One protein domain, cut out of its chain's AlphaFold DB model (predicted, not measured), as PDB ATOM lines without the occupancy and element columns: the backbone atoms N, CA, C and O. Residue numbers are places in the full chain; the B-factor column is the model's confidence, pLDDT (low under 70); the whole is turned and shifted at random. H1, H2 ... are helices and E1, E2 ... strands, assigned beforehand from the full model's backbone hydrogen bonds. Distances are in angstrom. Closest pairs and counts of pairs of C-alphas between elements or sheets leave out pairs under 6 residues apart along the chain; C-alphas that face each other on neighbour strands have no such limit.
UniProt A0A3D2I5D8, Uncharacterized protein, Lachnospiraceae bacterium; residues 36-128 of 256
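What this domain is: This is residues 36 to 128 of the 256 residues of an uncharacterized protein of Lachnospiraceae bacterium (UniProt A0A3D2I5D8). A strongly twisted sheet of five antiparallel strands has one helix, H1, packed over one face by residues 36 to 46, making two layers. The 93 printed residues hold H1, then E1 to E5; the sheet's order is E4, E3, E2, E1, E5. The class is mixed, helices and strands; the whole is compact, radius of gyration of the C-alphas 12.8 A, spans 37 by 29 by 21 A.

How they stand to each other: H1, residues 36 to 53, has every O i to N i+4 pair within hydrogen-bond range. E1, residues 65 to 72, E2, residues 77 to 86, E3, residues 89 to 98, and E4, residues 109 to 113, form a meander, each strand the antiparallel neighbour of the one before. Within hydrogen-bond range are N 69 and O 81, 2.9 A, N 80 and O 95, 2.9 A, and N 92 and O 111, 2.8 A. E5, residues 121 to 127, is antiparallel to E1 at 154 degrees, with N 68 and O 124 at 3.0 A. H1 is on the sheet; its closest C-alphas to E2 are Ile 39 and Gly 80, 6.4 A.

Where its parts are: H1, 25.8 A long, begins at C-alpha 36 (134.853, 174.398, 203.357). E3 measures 28.7 A. E5 ends at C-alpha 127 (127.303, 165.205, 193.365).

The domain as a whole: The printed part has no cut. The link H1 to E1 is long, 11 residues. Forty residues, among them 41 to 65, have pLDDT under 70.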
ATOM      1  N   LYS A  36     135.681 175.338 204.111       71.69
ATOM      2  CA  LYS A  36     134.853 174.398 203.357       71.69
ATOM      3  C   LYS A  36     134.264 175.010 202.085       71.69
ATOM      4  O   LYS A  36     134.364 174.411 201.017       71.69
ATOM      5  N   GLU A  37     133.634 176.175 202.192       72.12
ATOM      6  CA  GLU A  37     133.047 176.877 201.047       72.12
ATOM      7  C   GLU A  37     134.128 177.339 200.053       72.12
ATOM      8  O   GLU A  37     133.920 177.229 198.846       72.12
ATOM      9  N   GLN A  38     135.304 177.756 200.536       69.25
ATOM     10  CA  GLN A  38     136.443 178.113 199.683       69.25
ATOM     11  C   GLN A  38     136.969 176.908 198.885       69.25
ATOM     12  O   GLN A  38     137.118 177.006 197.667       69.25
ATOM     13  N   ILE A  39     137.172 175.754 199.536       69.38
ATOM     14  CA  ILE A  39     137.602 174.502 198.882       69.38
ATOM     15  C   ILE A  39     136.588 174.054 197.822       69.38
ATOM     16  O   ILE A  39     136.966 173.701 196.707       69.38
ATOM     17  N   LEU A  40     135.294 174.088 198.149       71.00
ATOM     18  CA  LEU A  40     134.232 173.699 197.216       71.00
ATOM     19  C   LEU A  40     134.130 174.647 196.016       71.00
ATOM     20  O   LEU A  40     133.854 174.189 194.908       71.00
ATOM     21  N   SER A  41     134.344 175.946 196.234       67.62
ATOM     22  CA  SER A  41     134.370 176.962 195.178       67.62
ATOM     23  C   SER A  41     135.556 176.743 194.234       67.62
ATOM     24  O   SER A  41     135.357 176.628 193.025       67.62
ATOM     25  N   ALA A  42     136.763 176.571 194.790       67.19
ATOM     26  CA  ALA A  42     137.986 176.276 194.041       67.19
ATOM     27  C   ALA A  42     137.843 175.016 193.184       67.19
ATOM     28  O   ALA A  42     138.167 175.009 191.997       67.19
ATOM     29  N   PHE A  43     137.280 173.963 193.773       69.56
ATOM     30  CA  PHE A  43     137.040 172.720 193.063       69.56
ATOM     31  C   PHE A  43     136.029 172.867 191.925       69.56
ATOM     32  O   PHE A  43     136.292 172.437 190.802       69.56
ATOM     33  N   SER A  44     134.866 173.464 192.217       64.19
ATOM     34  CA  SER A  44     133.834 173.659 191.202       64.19
ATOM     35  C   SER A  44     134.378 174.464 190.032       64.19
ATOM     36  O   SER A  44     133.990 174.204 188.902       64.19
ATOM     37  N   PHE A  45     135.257 175.426 190.297       65.12
ATOM     38  CA  PHE A  45     135.931 176.183 189.262       65.12
ATOM     39  C   PHE A  45     136.885 175.317 188.431       65.12
ATOM     40  O   PHE A  45     136.749 175.310 187.214       65.12
ATOM     41  N   TRP A  46     137.808 174.579 189.060       67.25
ATOM     42  CA  TRP A  46     138.807 173.791 188.332       67.25
ATOM     43  C   TRP A  46     138.173 172.750 187.409       67.25
ATOM     44  O   TRP A  46     138.508 172.696 186.232       67.25
ATOM     45  N   VAL A  47     137.206 171.967 187.901       58.59
ATOM     46  CA  VAL A  47     136.559 170.952 187.051       58.59
ATOM     47  C   VAL A  47     135.770 171.588 185.922       58.59
ATOM     48  O   VAL A  47     135.755 171.061 184.817       58.59
ATOM     49  N   ASN A  48     135.107 172.712 186.192       56.91
ATOM     50  CA  ASN A  48     134.402 173.447 185.154       56.91
ATOM     51  C   ASN A  48     135.376 173.962 184.091       56.91
ATOM     52  O   ASN A  48     135.118 173.746 182.916       56.91
ATOM     53  N   LYS A  49     136.510 174.543 184.499       58.41
ATOM     54  CA  LYS A  49     137.593 174.948 183.598       58.41
ATOM     55  C   LYS A  49     138.034 173.749 182.746       58.41
ATOM     56  O   LYS A  49     137.820 173.761 181.543       58.41
ATOM     57  N   GLU A  50     138.525 172.668 183.342       55.91
ATOM     58  CA  GLU A  50     139.065 171.515 182.597       55.91
ATOM     59  C   GLU A  50     138.056 170.824 181.665       55.91
ATOM     60  O   GLU A  50     138.404 170.464 180.538       55.91
ATOM     61  N   ASN A  51     136.796 170.678 182.092       52.19
ATOM     62  CA  ASN A  51     135.728 170.134 181.245       52.19
ATOM     63  C   ASN A  51     135.457 170.991 180.008       52.19
ATOM     64  O   ASN A  51     135.039 170.467 178.979       52.19
ATOM     65  N   TRP A  52     135.641 172.306 180.113       51.22
ATOM     66  CA  TRP A  52     135.427 173.223 178.998       51.22
ATOM     67  C   TRP A  52     136.649 173.313 178.085       51.22
ATOM     68  O   TRP A  52     136.483 173.530 176.890       51.22
ATOM     69  N   LEU A  53     137.862 173.134 178.621       44.81
ATOM     70  CA  LEU A  53     139.098 173.417 177.884       44.81
ATOM     71  C   LEU A  53     139.594 172.285 176.987       44.81
ATOM     72  O   LEU A  53     140.262 172.564 175.991       44.81
ATOM     73  N   TYR A  54     139.302 171.030 177.326       42.81
ATOM     74  CA  TYR A  54     139.984 169.898 176.688       42.81
ATOM     75  C   TYR A  54     139.068 168.900 175.989       42.81
ATOM     76  O   TYR A  54     139.563 167.868 175.549       42.81
ATOM     77  N   ASP A  55     137.758 169.176 175.907       42.44
ATOM     78  CA  ASP A  55     136.739 168.215 175.438       42.44
ATOM     79  C   ASP A  55     137.002 166.803 176.005       42.44
ATOM     80  O   ASP A  55     136.875 165.766 175.349       42.44
ATOM     81  N   ASN A  56     137.508 166.780 177.243       40.34
ATOM     82  CA  ASN A  56     138.074 165.591 177.849       40.34
ATOM     83  C   ASN A  56     136.894 164.774 178.359       40.34
ATOM     84  O   ASN A  56     136.488 164.896 179.513       40.34
ATOM     85  N   SER A  57     136.347 163.937 177.476       41.09
ATOM     86  CA  SER A  57     135.214 163.019 177.696       41.09
ATOM     87  C   SER A  57     135.288 162.195 178.992       41.09
ATOM     88  O   SER A  57     134.272 161.697 179.471       41.09
ATOM     89  N   VAL A  58     136.464 162.106 179.621       42.84
ATOM     90  CA  VAL A  58     136.673 161.534 180.957       42.84
ATOM     91  C   VAL A  58     135.835 162.234 182.043       42.84
ATOM     92  O   VAL A  58     135.414 161.579 182.999       42.84
ATOM     93  N   TYR A  59     135.562 163.536 181.905       45.31
ATOM     94  CA  TYR A  59     134.932 164.362 182.946       45.31
ATOM     95  C   TYR A  59     133.556 164.942 182.558       45.31
ATOM     96  O   TYR A  59     132.872 165.509 183.420       45.31
ATOM     97  N   VAL A  60     133.131 164.761 181.301       42.41
ATOM     98  CA  VAL A  60     132.013 165.503 180.683       42.41
ATOM     99  C   VAL A  60     130.622 165.013 181.125       42.41
ATOM    100  O   VAL A  60     129.704 165.821 181.165       42.41
ATOM    101  N   ASP A  61     130.467 163.777 181.617       43.72
ATOM    102  CA  ASP A  61     129.162 163.232 182.066       43.72
ATOM    103  C   ASP A  61     129.198 162.635 183.481       43.72
ATOM    104  O   ASP A  61     128.612 161.599 183.811       43.72
ATOM    105  N   VAL A  62     129.947 163.273 184.369       48.22
ATOM    106  CA  VAL A  62     130.273 162.694 185.669       48.22
ATOM    107  C   VAL A  62     129.241 163.126 186.720       48.22
ATOM    108  O   VAL A  62     129.509 163.954 187.579       48.22
ATOM    109  N   GLN A  63     128.068 162.484 186.762       55.53
ATOM    110  CA  GLN A  63     127.368 162.335 188.051       55.53
ATOM    111  C   GLN A  63     128.161 161.354 188.928       55.53
ATOM    112  O   GLN A  63     127.705 160.251 189.225       55.53
ATOM    113  N   ARG A  64     129.379 161.723 189.332       60.19
ATOM    114  CA  ARG A  64     130.125 160.947 190.321       60.19
ATOM    115  C   ARG A  64     130.062 161.637 191.656       60.19
ATOM    116  O   ARG A  64     130.087 162.859 191.791       60.19
ATOM    117  N   ASN A  65     129.975 160.783 192.649       68.12
ATOM    118  CA  ASN A  65     130.212 161.142 194.014       68.12
ATOM    119  C   ASN A  65     131.708 161.420 194.167       68.12
ATOM    120  O   ASN A  65     132.539 160.520 194.031       68.12
ATOM    121  N   ILE A  66     132.047 162.688 194.373       74.44
ATOM    122  CA  ILE A  66     133.432 163.118 194.520       74.44
ATOM    123  C   ILE A  66     133.692 163.316 196.001       74.44
ATOM    124  O   ILE A  66     133.021 164.123 196.652       74.44
ATOM    125  N   LYS A  67     134.662 162.566 196.529       81.44
ATOM    126  CA  LYS A  67     135.069 162.692 197.924       81.44
ATOM    127  C   LYS A  67     136.086 163.812 198.041       81.44
ATOM    128  O   LYS A  67     137.119 163.801 197.366       81.44
ATOM    129  N   ILE A  68     135.777 164.768 198.906       80.94
ATOM    130  CA  ILE A  68     136.576 165.970 199.099       80.94
ATOM    131  C   ILE A  68     137.159 165.928 200.499       80.94
ATOM    132  O   ILE A  68     136.454 165.709 201.489       80.94
ATOM    133  N   TYR A  69     138.462 166.157 200.570       86.12
ATOM    134  CA  TYR A  69     139.193 166.231 201.817       86.12
ATOM    135  C   TYR A  69     140.078 167.464 201.844       86.12
ATOM    136  O   TYR A  69     140.338 168.098 200.822       86.12
ATOM    137  N   TYR A  70     140.573 167.790 203.028       86.00
ATOM    138  CA  TYR A  70     141.547 168.850 203.195       86.00
ATOM    139  C   TYR A  70     142.525 168.542 204.319       86.00
ATOM    140  O   TYR A  70     142.305 167.661 205.151       86.00
ATOM    141  N   LYS A  71     143.626 169.285 204.332       87.00
ATOM    142  CA  LYS A  71     144.617 169.266 205.404       87.00
ATOM    143  C   LYS A  71     145.235 170.652 205.534       87.00
ATOM    144  O   LYS A  71     145.571 171.265 204.524       87.00
ATOM    145  N   ALA A  72     145.418 171.140 206.757       84.69
ATOM    146  CA  ALA A  72     146.249 172.319 206.979       84.69
ATOM    147  C   ALA A  72     147.697 172.003 206.580       84.69
ATOM    148  O   ALA A  72     148.244 170.972 206.980       84.69
ATOM    149  N   ARG A  73     148.305 172.868 205.768       80.69
ATOM    150  CA  ARG A  73     149.726 172.761 205.419       80.69
ATOM    151  C   ARG A  73     150.572 173.587 206.375       80.69
ATOM    152  O   ARG A  73     151.593 173.106 206.847       80.69
ATOM    153  N   ASN A  74     150.119 174.807 206.653       80.56
ATOM    154  CA  ASN A  74     150.717 175.755 207.588       80.56
ATOM    155  C   ASN A  74     149.652 176.789 208.022       80.56
ATOM    156  O   ASN A  74     148.457 176.637 207.741       80.56
ATOM    157  N   GLU A  75     150.072 177.840 208.725       75.62
ATOM    158  CA  GLU A  75     149.179 178.902 209.205       75.62
ATOM    159  C   GLU A  75     148.484 179.671 208.074       75.62
ATOM    160  O   GLU A  75     147.349 180.110 208.259       75.62
ATOM    161  N   ALA A  76     149.103 179.756 206.895       72.50
ATOM    162  CA  ALA A  76     148.616 180.512 205.746       72.50
ATOM    163  C   ALA A  76     147.919 179.651 204.677       72.50
ATOM    164  O   ALA A  76     147.198 180.192 203.846       72.50
ATOM    165  N   GLU A  77     148.084 178.326 204.688       77.31
ATOM    166  CA  GLU A  77     147.685 177.465 203.566       77.31
ATOM    167  C   GLU A  77     146.943 176.191 203.989       77.31
ATOM    168  O   GLU A  77     147.295 175.501 204.955       77.31
ATOM    169  N   TYR A  78     145.959 175.821 203.172       79.69
ATOM    170  CA  TYR A  78     145.325 174.508 203.151       79.69
ATOM    171  C   TYR A  78     145.679 173.762 201.862       79.69
ATOM    172  O   TYR A  78     145.786 174.352 200.789       79.69
ATOM    173  N   LEU A  79     145.791 172.441 201.968       81.81
ATOM    174  CA  LEU A  79     145.760 171.540 200.823       81.81
ATOM    175  C   LEU A  79     144.360 170.951 200.699       81.81
ATOM    176  O   LEU A  79     143.871 170.329 201.644       81.81
ATOM    177  N   GLY A  80     143.730 171.147 199.544       81.00
ATOM    178  CA  GLY A  80     142.500 170.467 199.145       81.00
ATOM    179  C   GLY A  80     142.831 169.190 198.376       81.00
ATOM    180  O   GLY A  80     143.726 169.195 197.534       81.00
ATOM    181  N   TYR A  81     142.121 168.104 198.665       83.44
ATOM    182  CA  TYR A  81     142.312 166.801 198.035       83.44
ATOM    183  C   TYR A  81     141.002 166.287 197.481       83.44
ATOM    184  O   TYR A  81     139.963 166.342 198.142       83.44
ATOM    185  N   ILE A  82     141.083 165.728 196.286       79.88
ATOM    186  CA  ILE A  82     139.920 165.275 195.541       79.88
ATOM    187  C   ILE A  82     140.202 163.883 195.051       79.88
ATOM    188  O   ILE A  82     141.260 163.639 194.477       79.88
ATOM    189  N   PHE A  83     139.259 162.987 195.301       81.50
ATOM    190  CA  PHE A  83     139.353 161.603 194.881       81.50
ATOM    191  C   PHE A  83     138.170 161.297 193.976       81.50
ATOM    192  O   PHE A  83     137.020 161.261 194.424       81.50
ATOM    193  N   ILE A  84     138.468 161.092 192.696       78.25
ATOM    194  CA  ILE A  84     137.494 160.679 191.688       78.25
ATOM    195  C   ILE A  84     137.678 159.182 191.479       78.25
ATOM    196  O   ILE A  84     138.769 158.736 191.135       78.25
ATOM    197  N   ALA A  85     136.628 158.401 191.727       78.44
ATOM    198  CA  ALA A  85     136.679 156.957 191.531       78.44
ATOM    199  C   ALA A  85     136.924 156.623 190.051       78.44
ATOM    200  O   ALA A  85     136.232 157.147 189.171       78.44
ATOM    201  N   ASN A  86     137.890 155.742 189.804       76.50
ATOM    202  CA  ASN A  86     138.302 155.269 188.489       76.50
ATOM    203  C   ASN A  86     138.641 153.769 188.585       76.50
ATOM    204  O   ASN A  86     139.773 153.384 188.881       76.50
ATOM    205  N   GLY A  87     137.620 152.922 188.419       81.56
ATOM    206  CA  GLY A  87     137.738 151.477 188.632       81.56
ATOM    207  C   GLY A  87     138.031 151.126 190.095       81.56
ATOM    208  O   GLY A  87     137.306 151.546 190.995       81.56
ATOM    209  N   ASP A  88     139.102 150.363 190.327       85.12
ATOM    210  CA  ASP A  88     139.607 149.967 191.652       85.12
ATOM    211  C   ASP A  88     140.496 151.038 192.318       85.12
ATOM    212  O   ASP A  88     141.020 150.836 193.416       85.12
ATOM    213  N   LYS A  89     140.695 152.174 191.644       87.38
ATOM    214  CA  LYS A  89     141.579 153.266 192.056       87.38
ATOM    215  C   LYS A  89     140.831 154.592 192.125       87.38
ATOM    216  O   LYS A  89     139.654 154.713 191.788       87.38
ATOM    217  N   TYR A  90     141.565 155.610 192.551       84.38
ATOM    218  CA  TYR A  90     141.157 157.001 192.524       84.38
ATOM    219  C   TYR A  90     142.179 157.840 191.767       84.38
ATOM    220  O   TYR A  90     143.384 157.723 192.008       84.38
ATOM    221  N   ASP A  91     141.690 158.754 190.937       80.50
ATOM    222  CA  ASP A  91     142.473 159.906 190.511       80.50
ATOM    223  C   ASP A  91     142.478 160.913 191.671       80.50
ATOM    224  O   ASP A  91     141.435 161.448 192.063       80.50
ATOM    225  N   LYS A  92     143.655 161.102 192.277       84.12
ATOM    226  CA  LYS A  92     143.908 162.052 193.362       84.12
ATOM    227  C   LYS A  92     144.397 163.364 192.769       84.12
ATOM    228  O   LYS A  92     145.485 163.414 192.197       84.12
ATOM    229  N   ILE A  93     143.641 164.428 192.994       78.31
ATOM    230  CA  ILE A  93     143.988 165.783 192.566       78.31
ATOM    231  C   ILE A  93     144.203 166.643 193.811       78.31
ATOM    232  O   ILE A  93     143.423 166.555 194.766       78.31
ATOM    233  N   VAL A  94     145.278 167.432 193.828       79.12
ATOM    234  CA  VAL A  94     145.671 168.243 194.989       79.12
ATOM    235  C   VAL A  94     145.750 169.714 194.614       79.12
ATOM    236  O   VAL A  94     146.384 170.050 193.624       79.12
ATOM    237  N   PHE A  95     145.161 170.587 195.431       73.81
ATOM    238  CA  PHE A  95     145.155 172.040 195.232       73.81
ATOM    239  C   PHE A  95     145.708 172.760 196.455       73.81
ATOM    240  O   PHE A  95     145.482 172.321 197.586       73.81
ATOM    241  N   VAL A  96     146.372 173.893 196.234       74.62
ATOM    242  CA  VAL A  96     146.778 174.810 197.303       74.62
ATOM    243  C   VAL A  96     145.756 175.937 197.407       74.62
ATOM    244  O   VAL A  96     145.416 176.591 196.419       74.62
ATOM    245  N   ILE A  97     145.271 176.165 198.624       70.81
ATOM    246  CA  ILE A  97     144.395 177.282 198.962       70.81
ATOM    247  C   ILE A  97     145.115 178.111 200.007       70.81
ATOM    248  O   ILE A  97     145.310 177.674 201.142       70.81
ATOM    249  N   ASN A  98     145.505 179.312 199.616       68.75
ATOM    250  CA  ASN A  98     146.031 180.303 200.527       68.75
ATOM    251  C   ASN A  98     144.849 181.010 201.204       68.75
ATOM    252  O   ASN A  98     143.914 181.465 200.546       68.75
ATOM    253  N   LYS A  99     144.866 181.062 202.536       65.38
ATOM    254  CA  LYS A  99     143.768 181.605 203.347       65.38
ATOM    255  C   LYS A  99     143.509 183.081 203.055       65.38
ATOM    256  O   LYS A  99     142.360 183.504 203.098       65.38
ATOM    257  N   ASN A 100     144.564 183.827 202.730       60.81
ATOM    258  CA  ASN A 100     144.505 185.270 202.502       60.81
ATOM    259  C   ASN A 100     144.563 185.620 201.014       60.81
ATOM    260  O   ASN A 100     143.964 186.604 200.590       60.81
ATOM    261  N   ASP A 101     145.220 184.772 200.220       57.03
ATOM    262  CA  ASP A 101     145.446 185.035 198.802       57.03
ATOM    263  C   ASP A 101     144.511 184.194 197.907       57.03
ATOM    264  O   ASP A 101     144.545 184.301 196.696       57.03
ATOM    265  N   GLY A 102     143.620 183.359 198.449       61.84
ATOM    266  CA  GLY A 102     142.715 182.514 197.659       61.84
ATOM    267  C   GLY A 102     143.392 181.286 197.032       61.84
ATOM    268  O   GLY A 102     144.414 180.807 197.508       61.84
ATOM    269  N   TYR A 103     142.795 180.708 195.985       63.09
ATOM    270  CA  TYR A 103     143.248 179.435 195.405       63.09
ATOM    271  C   TYR A 103     143.974 179.599 194.059       63.09
ATOM    272  O   TYR A 103     143.708 180.542 193.307       63.09
ATOM    273  N   GLN A 104     144.871 178.658 193.754       60.44
ATOM    274  CA  GLN A 104     145.581 178.554 192.469       60.44
ATOM    275  C   GLN A 104     144.709 177.871 191.401       60.44
ATOM    276  O   GLN A 104     143.974 176.943 191.730       60.44
ATOM    277  N   SER A 105     144.761 178.322 190.134       53.19
ATOM    278  CA  SER A 105     143.859 177.788 189.091       53.19
ATOM    279  C   SER A 105     144.201 176.377 188.666       53.19
ATOM    280  O   SER A 105     143.309 175.695 188.182       53.19
ATOM    281  N   GLU A 106     145.452 175.970 188.837       62.03
ATOM    282  CA  GLU A 106     145.950 174.656 188.464       62.03
ATOM    283  C   GLU A 106     146.151 173.780 189.706       62.03
ATOM    284  O   GLU A 106     146.445 174.291 190.795       62.03
ATOM    285  N   PRO A 107     145.984 172.454 189.576       65.56
ATOM    286  CA  PRO A 107     146.288 171.544 190.655       65.56
ATOM    287  C   PRO A 107     147.803 171.514 190.856       65.56
ATOM    288  O   PRO A 107     148.576 171.536 189.904       65.56
ATOM    289  N   LEU A 108     148.227 171.381 192.110       70.06
ATOM    290  CA  LEU A 108     149.628 171.155 192.450       70.06
ATOM    291  C   LEU A 108     150.154 169.882 191.771       70.06
ATOM    292  O   LEU A 108     151.280 169.855 191.295       70.06
ATOM    293  N   TYR A 109     149.337 168.821 191.744       70.69
ATOM    294  CA  TYR A 109     149.582 167.620 190.944       70.69
ATOM    295  C   TYR A 109     148.330 166.736 190.840       70.69
ATOM    296  O   TYR A 109     147.405 166.819 191.658       70.69
ATOM    297  N   VAL A 110     148.365 165.819 189.868       72.81
ATOM    298  CA  VAL A 110     147.402 164.725 189.675       72.81
ATOM    299  C   VAL A 110     148.139 163.387 189.780       72.81
ATOM    300  O   VAL A 110     149.205 163.218 189.192       72.81
ATOM    301  N   LYS A 111     147.607 162.426 190.544       80.38
ATOM    302  CA  LYS A 111     148.211 161.092 190.714       80.38
ATOM    303  C   LYS A 111     147.156 160.012 190.937       80.38
ATOM    304  O   LYS A 111     146.217 160.223 191.691       80.38
ATOM    305  N   GLN A 112     147.357 158.813 190.396       84.69
ATOM    306  CA  GLN A 112     146.522 157.657 190.740       84.69
ATOM    307  C   GLN A 112     146.919 157.016 192.071       84.69
ATOM    308  O   GLN A 112     148.100 156.788 192.348       84.69
ATOM    309  N   VAL A 113     145.922 156.680 192.888       87.88
ATOM    310  CA  VAL A 113     146.099 156.014 194.184       87.88
ATOM    311  C   VAL A 113     145.053 154.919 194.387       87.88
ATOM    312  O   VAL A 113     143.931 155.031 193.909       87.88
ATOM    313  N   LYS A 114     145.404 153.853 195.115       90.44
ATOM    314  CA  LYS A 114     144.453 152.779 195.470       90.44
ATOM    315  C   LYS A 114     143.601 153.122 196.692       90.44
ATOM    316  O   LYS A 114     142.472 152.667 196.815       90.44
ATOM    317  N   THR A 115     144.145 153.918 197.608       88.69
ATOM    318  CA  THR A 115     143.516 154.234 198.892       88.69
ATOM    319  C   THR A 115     143.584 155.728 199.188       88.69
ATOM    320  O   THR A 115     144.440 156.454 198.678       88.69
ATOM    321  N   ILE A 116     142.647 156.181 200.019       86.56
ATOM    322  CA  ILE A 116     142.588 157.546 200.537       86.56
ATOM    323  C   ILE A 116     143.339 157.572 201.870       86.56
ATOM    324  O   ILE A 116     143.126 156.706 202.715       86.56
ATOM    325  N   ASP A 117     144.226 158.551 202.055       82.19
ATOM    326  CA  ASP A 117     144.986 158.720 203.298       82.19
ATOM    327  C   ASP A 117     144.041 159.059 204.466       82.19
ATOM    328  O   ASP A 117     143.313 160.051 204.423       82.19
ATOM    329  N   GLY A 118     144.072 158.240 205.522       81.19
ATOM    330  CA  GLY A 118     143.232 158.402 206.711       81.19
ATOM    331  C   GLY A 118     143.557 159.639 207.555       81.19
ATOM    332  O   GLY A 118     142.774 159.996 208.429       81.19
ATOM    333  N   LYS A 119     144.681 160.323 207.298       86.62
ATOM    334  CA  LYS A 119     145.053 161.575 207.983       86.62
ATOM    335  C   LYS A 119     144.373 162.818 207.401       86.62
ATOM    336  O   LYS A 119     144.648 163.929 207.855       86.62
ATOM    337  N   LEU A 120     143.554 162.661 206.363       86.94
ATOM    338  CA  LEU A 120     142.864 163.769 205.715       86.94
ATOM    339  C   LEU A 120     141.515 164.049 206.381       86.94
ATOM    340  O   LEU A 120     140.736 163.135 206.649       86.94
ATOM    341  N   SER A 121     141.199 165.326 206.576       84.75
ATOM    342  CA  SER A 121     139.902 165.738 207.109       84.75
ATOM    343  C   SER A 121     138.839 165.637 206.022       84.75
ATOM    344  O   SER A 121     138.944 166.292 204.983       84.75
ATOM    345  N   TYR A 122     137.811 164.822 206.255       84.75
ATOM    346  CA  TYR A 122     136.707 164.647 205.316       84.75
ATOM    347  C   TYR A 122     135.772 165.855 205.335       84.75
ATOM    348  O   TYR A 122     135.274 166.265 206.382       84.75
ATOM    349  N   LEU A 123     135.536 166.434 204.162       74.75
ATOM    350  CA  LEU A 123     134.738 167.651 204.001       74.75
ATOM    351  C   LEU A 123     133.320 167.346 203.503       74.75
ATOM    352  O   LEU A 123     132.376 168.115 203.745       74.75
ATOM    353  N   GLY A 124     133.178 166.201 202.841       74.31
ATOM    354  CA  GLY A 124     131.925 165.657 202.360       74.31
ATOM    355  C   GLY A 124     132.077 164.990 201.001       74.31
ATOM    356  O   GLY A 124     133.129 165.023 200.358       74.31
ATOM    357  N   GLU A 125     130.967 164.420 200.566       74.19
ATOM    358  CA  GLU A 125     130.771 163.894 199.229       74.19
ATOM    359  C   GLU A 125     129.688 164.740 198.581       74.19
ATOM    360  O   GLU A 125     128.664 165.053 199.196       74.19
ATOM    361  N   LYS A 126     129.946 165.190 197.360       66.12
ATOM    362  CA  LYS A 126     129.007 166.038 196.638       66.12
ATOM    363  C   LYS A 126     128.865 165.502 195.227       66.12
ATOM    364  O   LYS A 126     129.858 165.183 194.574       66.12
ATOM    365  N   LYS A 127     127.613 165.392 194.778       62.41
ATOM    366  CA  LYS A 127     127.303 165.205 193.365       62.41
ATOM    367  C   LYS A 127     127.541 166.523 192.660       62.41
ATOM    368  O   LYS A 127     126.965 167.548 193.032       62.41
ATOM    369  N   PHE A 128     128.379 166.474 191.645       56.72
ATOM    370  CA  PHE A 128     128.570 167.593 190.749       56.72
ATOM    371  C   PHE A 128     127.802 167.314 189.465       56.72
ATOM    372  O   PHE A 128     127.803 166.200 188.951       56.72
TER     373      PHE A 128